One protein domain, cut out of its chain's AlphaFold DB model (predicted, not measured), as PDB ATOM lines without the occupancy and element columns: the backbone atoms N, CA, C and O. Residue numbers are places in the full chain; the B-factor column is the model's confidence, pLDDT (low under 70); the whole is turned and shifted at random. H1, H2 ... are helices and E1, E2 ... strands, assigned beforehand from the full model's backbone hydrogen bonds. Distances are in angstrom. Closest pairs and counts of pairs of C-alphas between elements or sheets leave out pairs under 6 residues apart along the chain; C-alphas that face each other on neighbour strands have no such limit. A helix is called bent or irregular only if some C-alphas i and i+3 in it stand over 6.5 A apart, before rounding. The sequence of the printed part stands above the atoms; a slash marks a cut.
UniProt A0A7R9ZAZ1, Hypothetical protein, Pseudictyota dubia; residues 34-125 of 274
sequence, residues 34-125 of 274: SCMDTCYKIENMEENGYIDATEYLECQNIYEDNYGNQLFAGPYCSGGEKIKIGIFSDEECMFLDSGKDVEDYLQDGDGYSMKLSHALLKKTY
ATOM      1  N   SER A  34      60.654   1.738 -25.159       60.41
ATOM      2  CA  SER A  34      59.388   1.650 -24.414       60.41
ATOM      3  C   SER A  34      59.460   2.364 -23.058       60.41
ATOM      4  O   SER A  34      58.481   2.974 -22.615       60.41
ATOM      5  N   CYS A  35      60.648   2.365 -22.444       65.75
ATOM      6  CA  CYS A  35      60.905   3.085 -21.206       65.75
ATOM      7  C   CYS A  35      60.794   4.596 -21.431       65.75
ATOM      8  O   CYS A  35      60.158   5.282 -20.644       65.75
ATOM      9  N   MET A  36      61.299   5.106 -22.560       71.69
ATOM     10  CA  MET A  36      61.302   6.544 -22.832       71.69
ATOM     11  C   MET A  36      59.891   7.125 -22.994       71.69
ATOM     12  O   MET A  36      59.600   8.183 -22.449       71.69
ATOM     13  N   ASP A  37      58.987   6.427 -23.690       72.19
ATOM     14  CA  ASP A  37      57.573   6.838 -23.793       72.19
ATOM     15  C   ASP A  37      56.873   6.821 -22.424       72.19
ATOM     16  O   ASP A  37      56.071   7.700 -22.108       72.19
ATOM     17  N   THR A  38      57.216   5.843 -21.585       71.56
ATOM     18  CA  THR A  38      56.705   5.753 -20.213       71.56
ATOM     19  C   THR A  38      57.236   6.901 -19.354       71.56
ATOM     20  O   THR A  38      56.448   7.550 -18.670       71.56
ATOM     21  N   CYS A  39      58.532   7.211 -19.441       76.81
ATOM     22  CA  CYS A  39      59.148   8.342 -18.754       76.81
ATOM     23  C   CYS A  39      58.511   9.662 -19.179       76.81
ATOM     24  O   CYS A  39      58.100  10.423 -18.316       76.81
ATOM     25  N   TYR A  40      58.312   9.897 -20.480       77.19
ATOM     26  CA  TYR A  40      57.649  11.116 -20.951       77.19
ATOM     27  C   TYR A  40      56.209  11.250 -20.444       77.19
ATOM     28  O   TYR A  40      55.775  12.351 -20.114       77.19
ATOM     29  N   LYS A  41      55.455  10.148 -20.360       78.31
ATOM     30  CA  LYS A  41      54.098  10.165 -19.791       78.31
ATOM     31  C   LYS A  41      54.094  10.465 -18.298       78.31
ATOM     32  O   LYS A  41      53.176  11.130 -17.835       78.31
ATOM     33  N   ILE A  42      55.089   9.963 -17.571       79.56
ATOM     34  CA  ILE A  42      55.259  10.214 -16.138       79.56
ATOM     35  C   ILE A  42      55.696  11.667 -15.908       79.56
ATOM     36  O   ILE A  42      55.063  12.365 -15.129       79.56
ATOM     37  N   GLU A  43      56.703  12.153 -16.634       80.94
ATOM     38  CA  GLU A  43      57.194  13.536 -16.527       80.94
ATOM     39  C   GLU A  43      56.112  14.575 -16.831       80.94
ATOM     40  O   GLU A  43      56.096  15.638 -16.223       80.94
ATOM     41  N   ASN A  44      55.190  14.268 -17.747       82.81
ATOM     42  CA  ASN A  44      54.103  15.169 -18.131       82.81
ATOM     43  C   ASN A  44      52.746  14.696 -17.580       82.81
ATOM     44  O   ASN A  44      51.715  14.905 -18.219       82.81
ATOM     45  N   MET A  45      52.712  13.981 -16.448       84.62
ATOM     46  CA  MET A  45      51.462  13.387 -15.961       84.62
ATOM     47  C   MET A  45      50.424  14.439 -15.546       84.62
ATOM     48  O   MET A  45      49.254  14.294 -15.900       84.62
ATOM     49  N   GLU A  46      50.860  15.534 -14.917       84.19
ATOM     50  CA  GLU A  46      49.993  16.654 -14.527       84.19
ATOM     51  C   GLU A  46      49.362  17.332 -15.744       84.19
ATOM     52  O   GLU A  46      48.147  17.498 -15.802       84.19
ATOM     53  N   GLU A  47      50.156  17.621 -16.783       85.00
ATOM     54  CA  GLU A  47      49.648  18.187 -18.041       85.00
ATOM     55  C   GLU A  47      48.637  17.260 -18.739       85.00
ATOM     56  O   GLU A  47      47.770  17.711 -19.490       85.00
ATOM     57  N   ASN A  48      48.721  15.954 -18.474       83.69
ATOM     58  CA  ASN A  48      47.796  14.946 -18.981       83.69
ATOM     59  C   ASN A  48      46.567  14.724 -18.077       83.69
ATOM     60  O   ASN A  48      45.763  13.831 -18.368       83.69
ATOM     61  N   GLY A  49      46.396  15.514 -17.013       85.31
ATOM     62  CA  GLY A  49      45.262  15.419 -16.093       85.31
ATOM     63  C   GLY A  49      45.418  14.342 -15.017       85.31
ATOM     64  O   GLY A  49      44.414  13.814 -14.534       85.31
ATOM     65  N   TYR A  50      46.654  13.970 -14.674       89.31
ATOM     66  CA  TYR A  50      46.950  12.980 -13.643       89.31
ATOM     67  C   TYR A  50      47.814  13.557 -12.523       89.31
ATOM     68  O   TYR A  50      48.744  14.308 -12.781       89.31
ATOM     69  N   ILE A  51      47.546  13.136 -11.292       89.75
ATOM     70  CA  ILE A  51      48.389  13.380 -10.120       89.75
ATOM     71  C   ILE A  51      49.019  12.049  -9.710       89.75
ATOM     72  O   ILE A  51      48.373  10.997  -9.820       89.75
ATOM     73  N   ASP A  52      50.273  12.066  -9.264       89.44
ATOM     74  CA  ASP A  52      50.922  10.851  -8.785       89.44
ATOM     75  C   ASP A  52      50.311  10.382  -7.458       89.44
ATOM     76  O   ASP A  52      50.184  11.132  -6.494       89.44
ATOM     77  N   ALA A  53      49.973   9.097  -7.378       89.94
ATOM     78  CA  ALA A  53      49.468   8.480  -6.158       89.94
ATOM     79  C   ALA A  53      50.472   8.514  -5.005       89.94
ATOM     80  O   ALA A  53      50.060   8.406  -3.850       89.94
ATOM     81  N   THR A  54      51.767   8.670  -5.293       87.81
ATOM     82  CA  THR A  54      52.782   8.788  -4.241       87.81
ATOM     83  C   THR A  54      52.621  10.053  -3.390       87.81
ATOM     84  O   THR A  54      52.985  10.033  -2.217       87.81
ATOM     85  N   GLU A  55      51.981  11.105  -3.915       89.00
ATOM     86  CA  GLU A  55      51.701  12.340  -3.167       89.00
ATOM     87  C   GLU A  55      50.690  12.147  -2.032       89.00
ATOM     88  O   GLU A  55      50.622  12.964  -1.121       89.00
ATOM     89  N   TYR A  56      49.922  11.055  -2.063       91.25
ATOM     90  CA  TYR A  56      48.899  10.720  -1.069       91.25
ATOM     91  C   TYR A  56      49.319   9.546  -0.178       91.25
ATOM     92  O   TYR A  56      48.470   8.862   0.392       91.25
ATOM     93  N   LEU A  57      50.625   9.272  -0.073       88.94
ATOM     94  CA  LEU A  57      51.156   8.290   0.879       88.94
ATOM     95  C   LEU A  57      51.057   8.768   2.330       88.94
ATOM     96  O   LEU A  57      51.018   7.946   3.244       88.94
ATOM     97  N   GLU A  58      50.984  10.076   2.540       89.19
ATOM     98  CA  GLU A  58      50.657  10.665   3.832       89.19
ATOM     99  C   GLU A  58      49.167  11.017   3.871       89.19
ATOM    100  O   GLU A  58      48.597  11.460   2.871       89.19
ATOM    101  N   CYS A  59      48.525  10.799   5.023       92.50
ATOM    102  CA  CYS A  59      47.122  11.160   5.193       92.50
ATOM    103  C   CYS A  59      46.976  12.682   5.128       92.50
ATOM    104  O   CYS A  59      47.563  13.399   5.940       92.50
ATOM    105  N   GLN A  60      46.193  13.175   4.173       94.12
ATOM    106  CA  GLN A  60      46.034  14.609   3.961       94.12
ATOM    107  C   GLN A  60      44.597  14.998   3.651       94.12
ATOM    108  O   GLN A  60      43.846  14.246   3.032       94.12
ATOM    109  N   ASN A  61      44.207  16.195   4.090       93.38
ATOM    110  CA  ASN A  61      42.897  16.751   3.784       93.38
ATOM    111  C   ASN A  61      42.823  17.116   2.298       93.38
ATOM    112  O   ASN A  61      43.674  17.849   1.799       93.38
ATOM    113  N   ILE A  62      41.792  16.629   1.613       91.56
ATOM    114  CA  ILE A  62      41.570  16.916   0.189       91.56
ATOM    115  C   ILE A  62      40.286  17.703  -0.064       91.56
ATOM    116  O   ILE A  62      40.054  18.195  -1.165       91.56
ATOM    117  N   TYR A  63      39.411  17.783   0.938       90.44
ATOM    118  CA  TYR A  63      38.116  18.423   0.805       90.44
ATOM    119  C   TYR A  63      37.602  18.875   2.168       90.44
ATOM    120  O   TYR A  63      37.657  18.133   3.151       90.44
ATOM    121  N   GLU A  64      37.024  20.070   2.192       90.62
ATOM    122  CA  GLU A  64      36.269  20.604   3.318       90.62
ATOM    123  C   GLU A  64      35.001  21.280   2.790       90.62
ATOM    124  O   GLU A  64      35.052  22.111   1.878       90.62
ATOM    125  N   ASP A  65      33.844  20.912   3.342       86.69
ATOM    126  CA  ASP A  65      32.579  21.559   3.006       86.69
ATOM    127  C   ASP A  65      32.258  22.757   3.917       86.69
ATOM    128  O   ASP A  65      32.857  22.987   4.964       86.69
ATOM    129  N   ASN A  66      31.231  23.525   3.538       88.69
ATOM    130  CA  ASN A  66      30.782  24.695   4.305       88.69
ATOM    131  C   ASN A  66      30.171  24.357   5.684       88.69
ATOM    132  O   ASN A  66      29.811  25.271   6.430       88.69
ATOM    133  N   TYR A  67      29.984  23.076   6.002       85.44
ATOM    134  CA  TYR A  67      29.459  22.588   7.277       85.44
ATOM    135  C   TYR A  67      30.569  22.035   8.187       85.44
ATOM    136  O   TYR A  67      30.263  21.614   9.303       85.44
ATOM    137  N   GLY A  68      31.831  22.080   7.742       82.50
ATOM    138  CA  GLY A  68      32.996  21.580   8.469       82.50
ATOM    139  C   GLY A  68      33.210  20.072   8.331       82.50
ATOM    140  O   GLY A  68      33.959  19.499   9.120       82.50
ATOM    141  N   ASN A  69      32.554  19.407   7.373       86.81
ATOM    142  CA  ASN A  69      32.872  18.018   7.056       86.81
ATOM    143  C   ASN A  69      34.137  17.985   6.203       86.81
ATOM    144  O   ASN A  69      34.192  18.597   5.134       86.81
ATOM    145  N   GLN A  70      35.118  17.225   6.670       92.50
ATOM    146  CA  GLN A  70      36.412  17.063   6.030       92.50
ATOM    147  C   GLN A  70      36.548  15.651   5.463       92.50
ATOM    148  O   GLN A  70      36.058  14.688   6.055       92.50
ATOM    149  N   LEU A  71      37.188  15.533   4.301       93.19
ATOM    150  CA  LEU A  71      37.592  14.254   3.727       93.19
ATOM    151  C   LEU A  71      39.100  14.238   3.568       93.19
ATOM    152  O   LEU A  71      39.711  15.220   3.136       93.19
ATOM    153  N   PHE A  72      39.669  13.090   3.893       95.00
ATOM    154  CA  PHE A  72      41.098  12.860   3.852       95.00
ATOM    155  C   PHE A  72      41.403  11.786   2.817       95.00
ATOM    156  O   PHE A  72      40.618  10.856   2.640       95.00
ATOM    157  N   ALA A  73      42.523  11.921   2.118       95.00
ATOM    158  CA  ALA A  73      43.058  10.888   1.249       95.00
ATOM    159  C   ALA A  73      44.321  10.308   1.874       95.00
ATOM    160  O   ALA A  73      45.152  11.045   2.401       95.00
ATOM    161  N   GLY A  74      44.460   8.991   1.790       93.19
ATOM    162  CA  GLY A  74      45.631   8.286   2.293       93.19
ATOM    163  C   GLY A  74      45.751   6.881   1.713       93.19
ATOM    164  O   GLY A  74      44.842   6.412   1.012       93.19
ATOM    165  N   PRO A  75      46.859   6.182   1.993       91.81
ATOM    166  CA  PRO A  75      47.076   4.842   1.486       91.81
ATOM    167  C   PRO A  75      46.305   3.806   2.308       91.81
ATOM    168  O   PRO A  75      46.202   3.889   3.530       91.81
ATOM    169  N   TYR A  76      45.825   2.760   1.642       87.31
ATOM    170  CA  TYR A  76      45.340   1.551   2.296       87.31
ATOM    171  C   TYR A  76      45.736   0.296   1.521       87.31
ATOM    172  O   TYR A  76      45.899   0.299   0.294       87.31
ATOM    173  N   CYS A  77      45.864  -0.806   2.253       83.38
ATOM    174  CA  CYS A  77      46.093  -2.117   1.671       83.38
ATOM    175  C   CYS A  77      44.764  -2.684   1.163       83.38
ATOM    176  O   CYS A  77      43.851  -2.964   1.935       83.38
ATOM    177  N   SER A  78      44.655  -2.882  -0.148       77.31
ATOM    178  CA  SER A  78      43.504  -3.533  -0.773       77.31
ATOM    179  C   SER A  78      43.807  -5.015  -0.962       77.31
ATOM    180  O   SER A  78      44.273  -5.403  -2.035       77.31
ATOM    181  N   GLY A  79      43.506  -5.849   0.033       67.75
ATOM    182  CA  GLY A  79      43.723  -7.292  -0.081       67.75
ATOM    183  C   GLY A  79      45.187  -7.711   0.120       67.75
ATOM    184  O   GLY A  79      45.627  -8.678  -0.497       67.75
ATOM    185  N   GLY A  80      45.985  -6.904   0.833       68.44
ATOM    186  CA  GLY A  80      47.406  -7.156   1.130       68.44
ATOM    187  C   GLY A  80      48.391  -7.115  -0.053       68.44
ATOM    188  O   GLY A  80      49.593  -7.008   0.164       68.44
ATOM    189  N   GLU A  81      47.916  -7.170  -1.298       69.44
ATOM    190  CA  GLU A  81      48.765  -7.254  -2.499       69.44
ATOM    191  C   GLU A  81      49.016  -5.903  -3.179       69.44
ATOM    192  O   GLU A  81      49.923  -5.776  -4.001       69.44
ATOM    193  N   LYS A  82      48.168  -4.903  -2.911       78.75
ATOM    194  CA  LYS A  82      48.196  -3.611  -3.606       78.75
ATOM    195  C   LYS A  82      47.925  -2.472  -2.644       78.75
ATOM    196  O   LYS A  82      46.943  -2.512  -1.899       78.75
ATOM    197  N   ILE A  83      48.746  -1.435  -2.748       85.12
ATOM    198  CA  ILE A  83      48.496  -0.147  -2.108       85.12
ATOM    199  C   ILE A  83      47.604   0.670  -3.043       85.12
ATOM    200  O   ILE A  83      47.891   0.794  -4.238       85.12
ATOM    201  N   LYS A  84      46.505   1.187  -2.500       89.31
ATOM    202  CA  LYS A  84      45.590   2.112  -3.173       89.31
ATOM    203  C   LYS A  84      45.420   3.360  -2.327       89.31
ATOM    204  O   LYS A  84      45.597   3.299  -1.115       89.31
ATOM    205  N   ILE A  85      45.016   4.450  -2.963       93.00
ATOM    206  CA  ILE A  85      44.599   5.661  -2.263       93.00
ATOM    207  C   ILE A  85      43.085   5.606  -2.057       93.00
ATOM    208  O   ILE A  85      42.339   5.312  -2.992       93.00
ATOM    209  N   GLY A  86      42.645   5.810  -0.818       92.94
ATOM    210  CA  GLY A  86      41.240   5.784  -0.417       92.94
ATOM    211  C   GLY A  86      40.818   7.085   0.256       92.94
ATOM    212  O   GLY A  86      41.665   7.899   0.617       92.94
ATOM    213  N   ILE A  87      39.506   7.258   0.429       94.38
ATOM    214  CA  ILE A  87      38.925   8.373   1.180       94.38
ATOM    215  C   ILE A  87      38.646   7.955   2.616       94.38
ATOM    216  O   ILE A  87      38.100   6.881   2.857       94.38
ATOM    217  N   PHE A  88      38.961   8.834   3.557       95.00
ATOM    218  CA  PHE A  88      38.795   8.635   4.987       95.00
ATOM    219  C   PHE A  88      38.016   9.783   5.619       95.00
ATOM    220  O   PHE A  88      38.010  10.914   5.123       95.00
ATOM    221  N   SER A  89      37.332   9.472   6.719       92.88
ATOM    222  CA  SER A  89      36.538  10.443   7.484       92.88
ATOM    223  C   SER A  89      37.308  11.145   8.608       92.88
ATOM    224  O   SER A  89      36.740  12.002   9.280       92.88
ATOM    225  N   ASP A  90      38.556  10.750   8.846       91.81
ATOM    226  CA  ASP A  90      39.401  11.199   9.951       91.81
ATOM    227  C   ASP A  90      40.803  11.594   9.469       91.81
ATOM    228  O   ASP A  90      41.262  11.124   8.427       91.81
ATOM    229  N   GLU A  91      41.467  12.460  10.240       92.12
ATOM    230  CA  GLU A  91      42.773  13.045   9.905       92.12
ATOM    231  C   GLU A  91      43.935  12.049  10.002       92.12
ATOM    232  O   GLU A  91      45.009  12.291   9.456       92.12
ATOM    233  N   GLU A  92      43.714  10.909  10.657       91.69
ATOM    234  CA  GLU A  92      44.671   9.814  10.771       91.69
ATOM    235  C   GLU A  92      44.456   8.695   9.736       91.69
ATOM    236  O   GLU A  92      45.188   7.704   9.749       91.69
ATOM    237  N   CYS A  93      43.485   8.841   8.826       91.62
ATOM    238  CA  CYS A  93      43.131   7.852   7.805       91.62
ATOM    239  C   CYS A  93      42.877   6.437   8.372       91.62
ATOM    240  O   CYS A  93      43.319   5.427   7.821       91.62
ATOM    241  N   MET A  94      42.140   6.338   9.478       88.75
ATOM    242  CA  MET A  94      41.773   5.074  10.124       88.75
ATOM    243  C   MET A  94      40.432   4.511   9.635       88.75
ATOM    244  O   MET A  94      40.236   3.293   9.632       88.75
ATOM    245  N   PHE A  95      39.491   5.367   9.231       88.81
ATOM    246  CA  PHE A  95      38.128   4.986   8.857       88.81
ATOM    247  C   PHE A  95      37.861   5.224   7.369       88.81
ATOM    248  O   PHE A  95      37.447   6.307   6.952       88.81
ATOM    249  N   LEU A  96      38.083   4.175   6.572       91.19
ATOM    250  CA  LEU A  96      37.869   4.182   5.124       91.19
ATOM    251  C   LEU A  96      36.380   4.356   4.765       91.19
ATOM    252  O   LEU A  96      35.533   3.530   5.121       91.19
ATOM    253  N   ASP A  97      36.070   5.373   3.967       90.69
ATOM    254  CA  ASP A  97      34.766   5.602   3.344       90.69
ATOM    255  C   ASP A  97      34.724   4.946   1.954       90.69
ATOM    256  O   ASP A  97      34.899   5.578   0.915       90.69
ATOM    257  N   SER A  98      34.473   3.633   1.939       86.00
ATOM    258  CA  SER A  98      34.412   2.825   0.703       86.00
ATOM    259  C   SER A  98      33.326   3.239  -0.305       86.00
ATOM    260  O   SER A  98      33.290   2.709  -1.415       86.00
ATOM    261  N   GLY A  99      32.410   4.138   0.076       88.56
ATOM    262  CA  GLY A  99      31.376   4.669  -0.812       88.56
ATOM    263  C   GLY A  99      31.845   5.839  -1.677       88.56
ATOM    264  O   GLY A  99      31.072   6.289  -2.525       88.56
ATOM    265  N   LYS A 100      33.067   6.335  -1.457       90.62
ATOM    266  CA  LYS A 100      33.645   7.485  -2.151       90.62
ATOM    267  C   LYS A 100      34.895   7.085  -2.913       90.62
ATOM    268  O   LYS A 100      35.698   6.293  -2.424       90.62
ATOM    269  N   ASP A 101      35.054   7.670  -4.093       89.75
ATOM    270  CA  ASP A 101      36.285   7.576  -4.862       89.75
ATOM    271  C   ASP A 101      37.094   8.858  -4.672       89.75
ATOM    272  O   ASP A 101      36.534   9.950  -4.602       89.75
ATOM    273  N   VAL A 102      38.410   8.725  -4.558       90.69
ATOM    274  CA  VAL A 102      39.305   9.870  -4.400       90.69
ATOM    275  C   VAL A 102      39.345  10.727  -5.663       90.69
ATOM    276  O   VAL A 102      39.371  11.951  -5.555       90.69
ATOM    277  N   GLU A 103      39.220  10.125  -6.850       90.44
ATOM    278  CA  GLU A 103      39.222  10.850  -8.129       90.44
ATOM    279  C   GLU A 103      38.041  11.830  -8.269       90.44
ATOM    280  O   GLU A 103      38.140  12.808  -9.008       90.44
ATOM    281  N   ASP A 104      36.947  11.629  -7.522       90.81
ATOM    282  CA  ASP A 104      35.791  12.539  -7.519       90.81
ATOM    283  C   ASP A 104      36.091  13.888  -6.834       90.81
ATOM    284  O   ASP A 104      35.360  14.866  -7.027       90.81
ATOM    285  N   TYR A 105      37.151  13.947  -6.025       89.69
ATOM    286  CA  TYR A 105      37.503  15.102  -5.196       89.69
ATOM    287  C   TYR A 105      38.832  15.751  -5.592       89.69
ATOM    288  O   TYR A 105      39.111  16.861  -5.142       89.69
ATOM    289  N   LEU A 106      39.630  15.111  -6.450       90.06
ATOM    290  CA  LEU A 106      40.893  15.673  -6.917       90.06
ATOM    291  C   LEU A 106      40.670  16.719  -8.005       90.06
ATOM    292  O   LEU A 106      40.081  16.442  -9.054       90.06
ATOM    293  N   GLN A 107      41.182  17.923  -7.758       88.06
ATOM    294  CA  GLN A 107      41.171  19.028  -8.706       88.06
ATOM    295  C   GLN A 107      42.536  19.712  -8.740       88.06
ATOM    296  O   GLN A 107      43.225  19.772  -7.722       88.06
ATOM    297  N   ASP A 108      42.919  20.230  -9.904       82.31
ATOM    298  CA  ASP A 108      44.076  21.115 -10.019       82.31
ATOM    299  C   ASP A 108      43.771  22.521  -9.465       82.31
ATOM    300  O   ASP A 108      42.648  22.839  -9.058       82.31
ATOM    301  N   GLY A 109      44.780  23.397  -9.456       78.06
ATOM    302  CA  GLY A 109      44.632  24.780  -8.987       78.06
ATOM    303  C   GLY A 109      43.626  25.628  -9.780       78.06
ATOM    304  O   GLY A 109      43.194  26.669  -9.283       78.06
ATOM    305  N   ASP A 110      43.229  25.183 -10.975       81.81
ATOM    306  CA  ASP A 110      42.263  25.838 -11.858       81.81
ATOM    307  C   ASP A 110      40.854  25.200 -11.781       81.81
ATOM    308  O   ASP A 110      39.908  25.693 -12.407       81.81
ATOM    309  N   GLY A 111      40.680  24.147 -10.971       80.69
ATOM    310  CA  GLY A 111      39.413  23.451 -10.736       80.69
ATOM    311  C   GLY A 111      39.085  22.344 -11.747       80.69
ATOM    312  O   GLY A 111      37.938  21.886 -11.796       80.69
ATOM    313  N   TYR A 112      40.040  21.911 -12.575       84.69
ATOM    314  CA  TYR A 112      39.867  20.750 -13.446       84.69
ATOM    315  C   TYR A 112      40.017  19.458 -12.651       84.69
ATOM    316  O   TYR A 112      40.935  19.314 -11.854       84.69
ATOM    317  N   SER A 113      39.115  18.502 -12.886       88.06
ATOM    318  CA  SER A 113      39.182  17.182 -12.253       88.06
ATOM    319  C   SER A 113      40.404  16.408 -12.741       88.06
ATOM    320  O   SER A 113      40.627  16.282 -13.948       88.06
ATOM    321  N   MET A 114      41.153  15.870 -11.781       89.75
ATOM    322  CA  MET A 114      42.385  15.119 -11.997       89.75
ATOM    323  C   MET A 114      42.183  13.646 -11.639       89.75
ATOM    324  O   MET A 114      41.349  13.303 -10.804       89.75
ATOM    325  N   LYS A 115      42.968  12.762 -12.258       91.06
ATOM    326  CA  LYS A 115      42.967  11.321 -11.968       91.06
ATOM    327  C   LYS A 115      44.220  10.875 -11.240       91.06
ATOM    328  O   LYS A 115      45.272  11.485 -11.379       91.06
ATOM    329  N   LEU A 116      44.139   9.757 -10.525       90.56
ATOM    330  CA  LEU A 116      45.278   9.225  -9.784       90.56
ATOM    331  C   LEU A 116      46.093   8.248 -10.630       90.56
ATOM    332  O   LEU A 116      45.671   7.131 -10.946       90.56
ATOM    333  N   SER A 117      47.317   8.643 -10.963       89.88
ATOM    334  CA  SER A 117      48.284   7.761 -11.599       89.88
ATOM    335  C   SER A 117      48.968   6.890 -10.553       89.88
ATOM    336  O   SER A 117      49.624   7.377  -9.644       89.88
ATOM    337  N   HIS A 118      48.874   5.572 -10.711       86.94
ATOM    338  CA  HIS A 118      49.595   4.612  -9.866       86.94
ATOM    339  C   HIS A 118      50.901   4.132 -10.520       86.94
ATOM    340  O   HIS A 118      51.435   3.094 -10.135       86.94
ATOM    341  N   ALA A 119      51.396   4.826 -11.552       83.56
ATOM    342  CA  ALA A 119      52.536   4.370 -12.347       83.56
ATOM    343  C   ALA A 119      53.813   4.203 -11.508       83.56
ATOM    344  O   ALA A 119      54.487   3.178 -11.638       83.56
ATOM    345  N   LEU A 120      54.106   5.167 -10.628       81.38
ATOM    346  CA  LEU A 120      55.258   5.119  -9.726       81.38
ATOM    347  C   LEU A 120      54.964   4.262  -8.495       81.38
ATOM    348  O   LEU A 120      55.724   3.345  -8.190       81.38
ATOM    349  N   LEU A 121      53.805   4.461  -7.859       83.25
ATOM    350  CA  LEU A 121      53.414   3.685  -6.682       83.25
ATOM    351  C   LEU A 121      53.400   2.170  -6.948       83.25
ATOM    352  O   LEU A 121      53.842   1.395  -6.105       83.25
ATOM    353  N   LYS A 122      52.971   1.722  -8.137       83.62
ATOM    354  CA  LYS A 122      52.972   0.298  -8.508       83.62
ATOM    355  C   LYS A 122      54.360  -0.329  -8.452       83.62
ATOM    356  O   LYS A 122      54.465  -1.481  -8.051       83.62
ATOM    357  N   LYS A 123      55.418   0.413  -8.789       79.50
ATOM    358  CA  LYS A 123      56.799  -0.098  -8.761       79.50
ATOM    359  C   LYS A 123      57.260  -0.500  -7.360       79.50
ATOM    360  O   LYS A 123      58.158  -1.317  -7.240       79.50
ATOM    361  N   THR A 124      56.620   0.015  -6.308       74.62
ATOM    362  CA  THR A 124      56.965  -0.333  -4.920       74.62
ATOM    363  C   THR A 124      56.501  -1.730  -4.502       74.62
ATOM    364  O   THR A 124      57.102  -2.330  -3.616       74.62
ATOM    365  N   TYR A 125      55.452  -2.265  -5.135       75.50
ATOM    366  CA  TYR A 125      54.863  -3.564  -4.787       75.50
ATOM    367  C   TYR A 125      54.779  -4.535  -5.972       75.50
ATOM    368  O   TYR A 125      54.284  -5.655  -5.822       75.50
TER     369      TYR A 125
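What this domain is: This is residues 34 to 125 of the 274 residues of the protein "Hypothetical protein" of Pseudictyota dubia (UniProt A0A7R9ZAZ1). A bent antiparallel sheet of three strands, E2, E3 and E4, fills one end of a flat domain, and the single longer helix, H1, makes the opposite end. Between them lie the short helix H2, a small parallel pair of strands, E1 and E5, and the short helix H3, while a long loop, residues 89 to 114, leads from E4 back to E5. The printed part has 92 residues with three named helices and five named strands, in the order H1 E1 H2 E2 E3 E4 E5 H3; the class is mixed, with under half of the residues in named elements. The whole is compact, with a radius of gyration of the C-alphas of 14.0 A, and spans 47 by 36 by 19 A.

Where its parts are: E3, residues 70 to 77, is the longest strand at 21.9 A and bends by 51 degrees at residue 74. E2 is residues 60 to 64, 11.5 A, and E4 is residues 83 to 88, 14.9 A. H2 is residues 53 to 56, 5.6 A. E1 is residues 50 to 52, 6.6 A, and E5 residues 115 to 117, 6.4 A. H1, residues 34 to 43, measures 14.4 A and begins at C-alpha 34 (59.388, 1.650, -24.414). H3, residues 119 to 123, measures 7.1 A and ends at C-alpha 123 (56.799, -0.098, -8.761).

How they stand to each other: E2, E3 and E4 form a meander, each strand the antiparallel neighbour of the one before, with E2 and E4 as edge strands. In the hairpin E2 and E3, N 62 and O 71 are 2.9 A apart, within hydrogen-bond range; in the hairpin E3 and E4, N 76 and O 84 are at 2.8 A. H2 is on this sheet at a height of 7.8 A, only just over E3, with 3 of its 4 C-alphas falling there; the closest C-alphas are those of Tyr 56 and Gly 74, 5.3 A. E1 and E5 are parallel neighbours at 44 degrees, with N 51 and O 115 at 2.8 A. H2 and H3 touch, the C-alphas of Thr 54 and Leu 121 being closest at 5.7 A. H1 and H3 are close but not clearly touching, at 7.5 A between the C-alphas of Ile 42 and Ala 119. H1 is not on the sheet. In H1 every O i to N i+4 pair is within hydrogen-bond range; H3 has 0 of 1, with 1 of 2 O i to N i+3 pairs, and H2 is too short for an O i to N i+4 pair.

The domain as a whole: The two C-alphas farthest apart, those of Ser 34 and Tyr 67, are separated by 48.4 A. The printed part has no cut. The link from E4 to E5 is long, with 26 residues. The mean pLDDT of the printed part is 85.8; residues 34 to 35 and 79 to 81 are under 70.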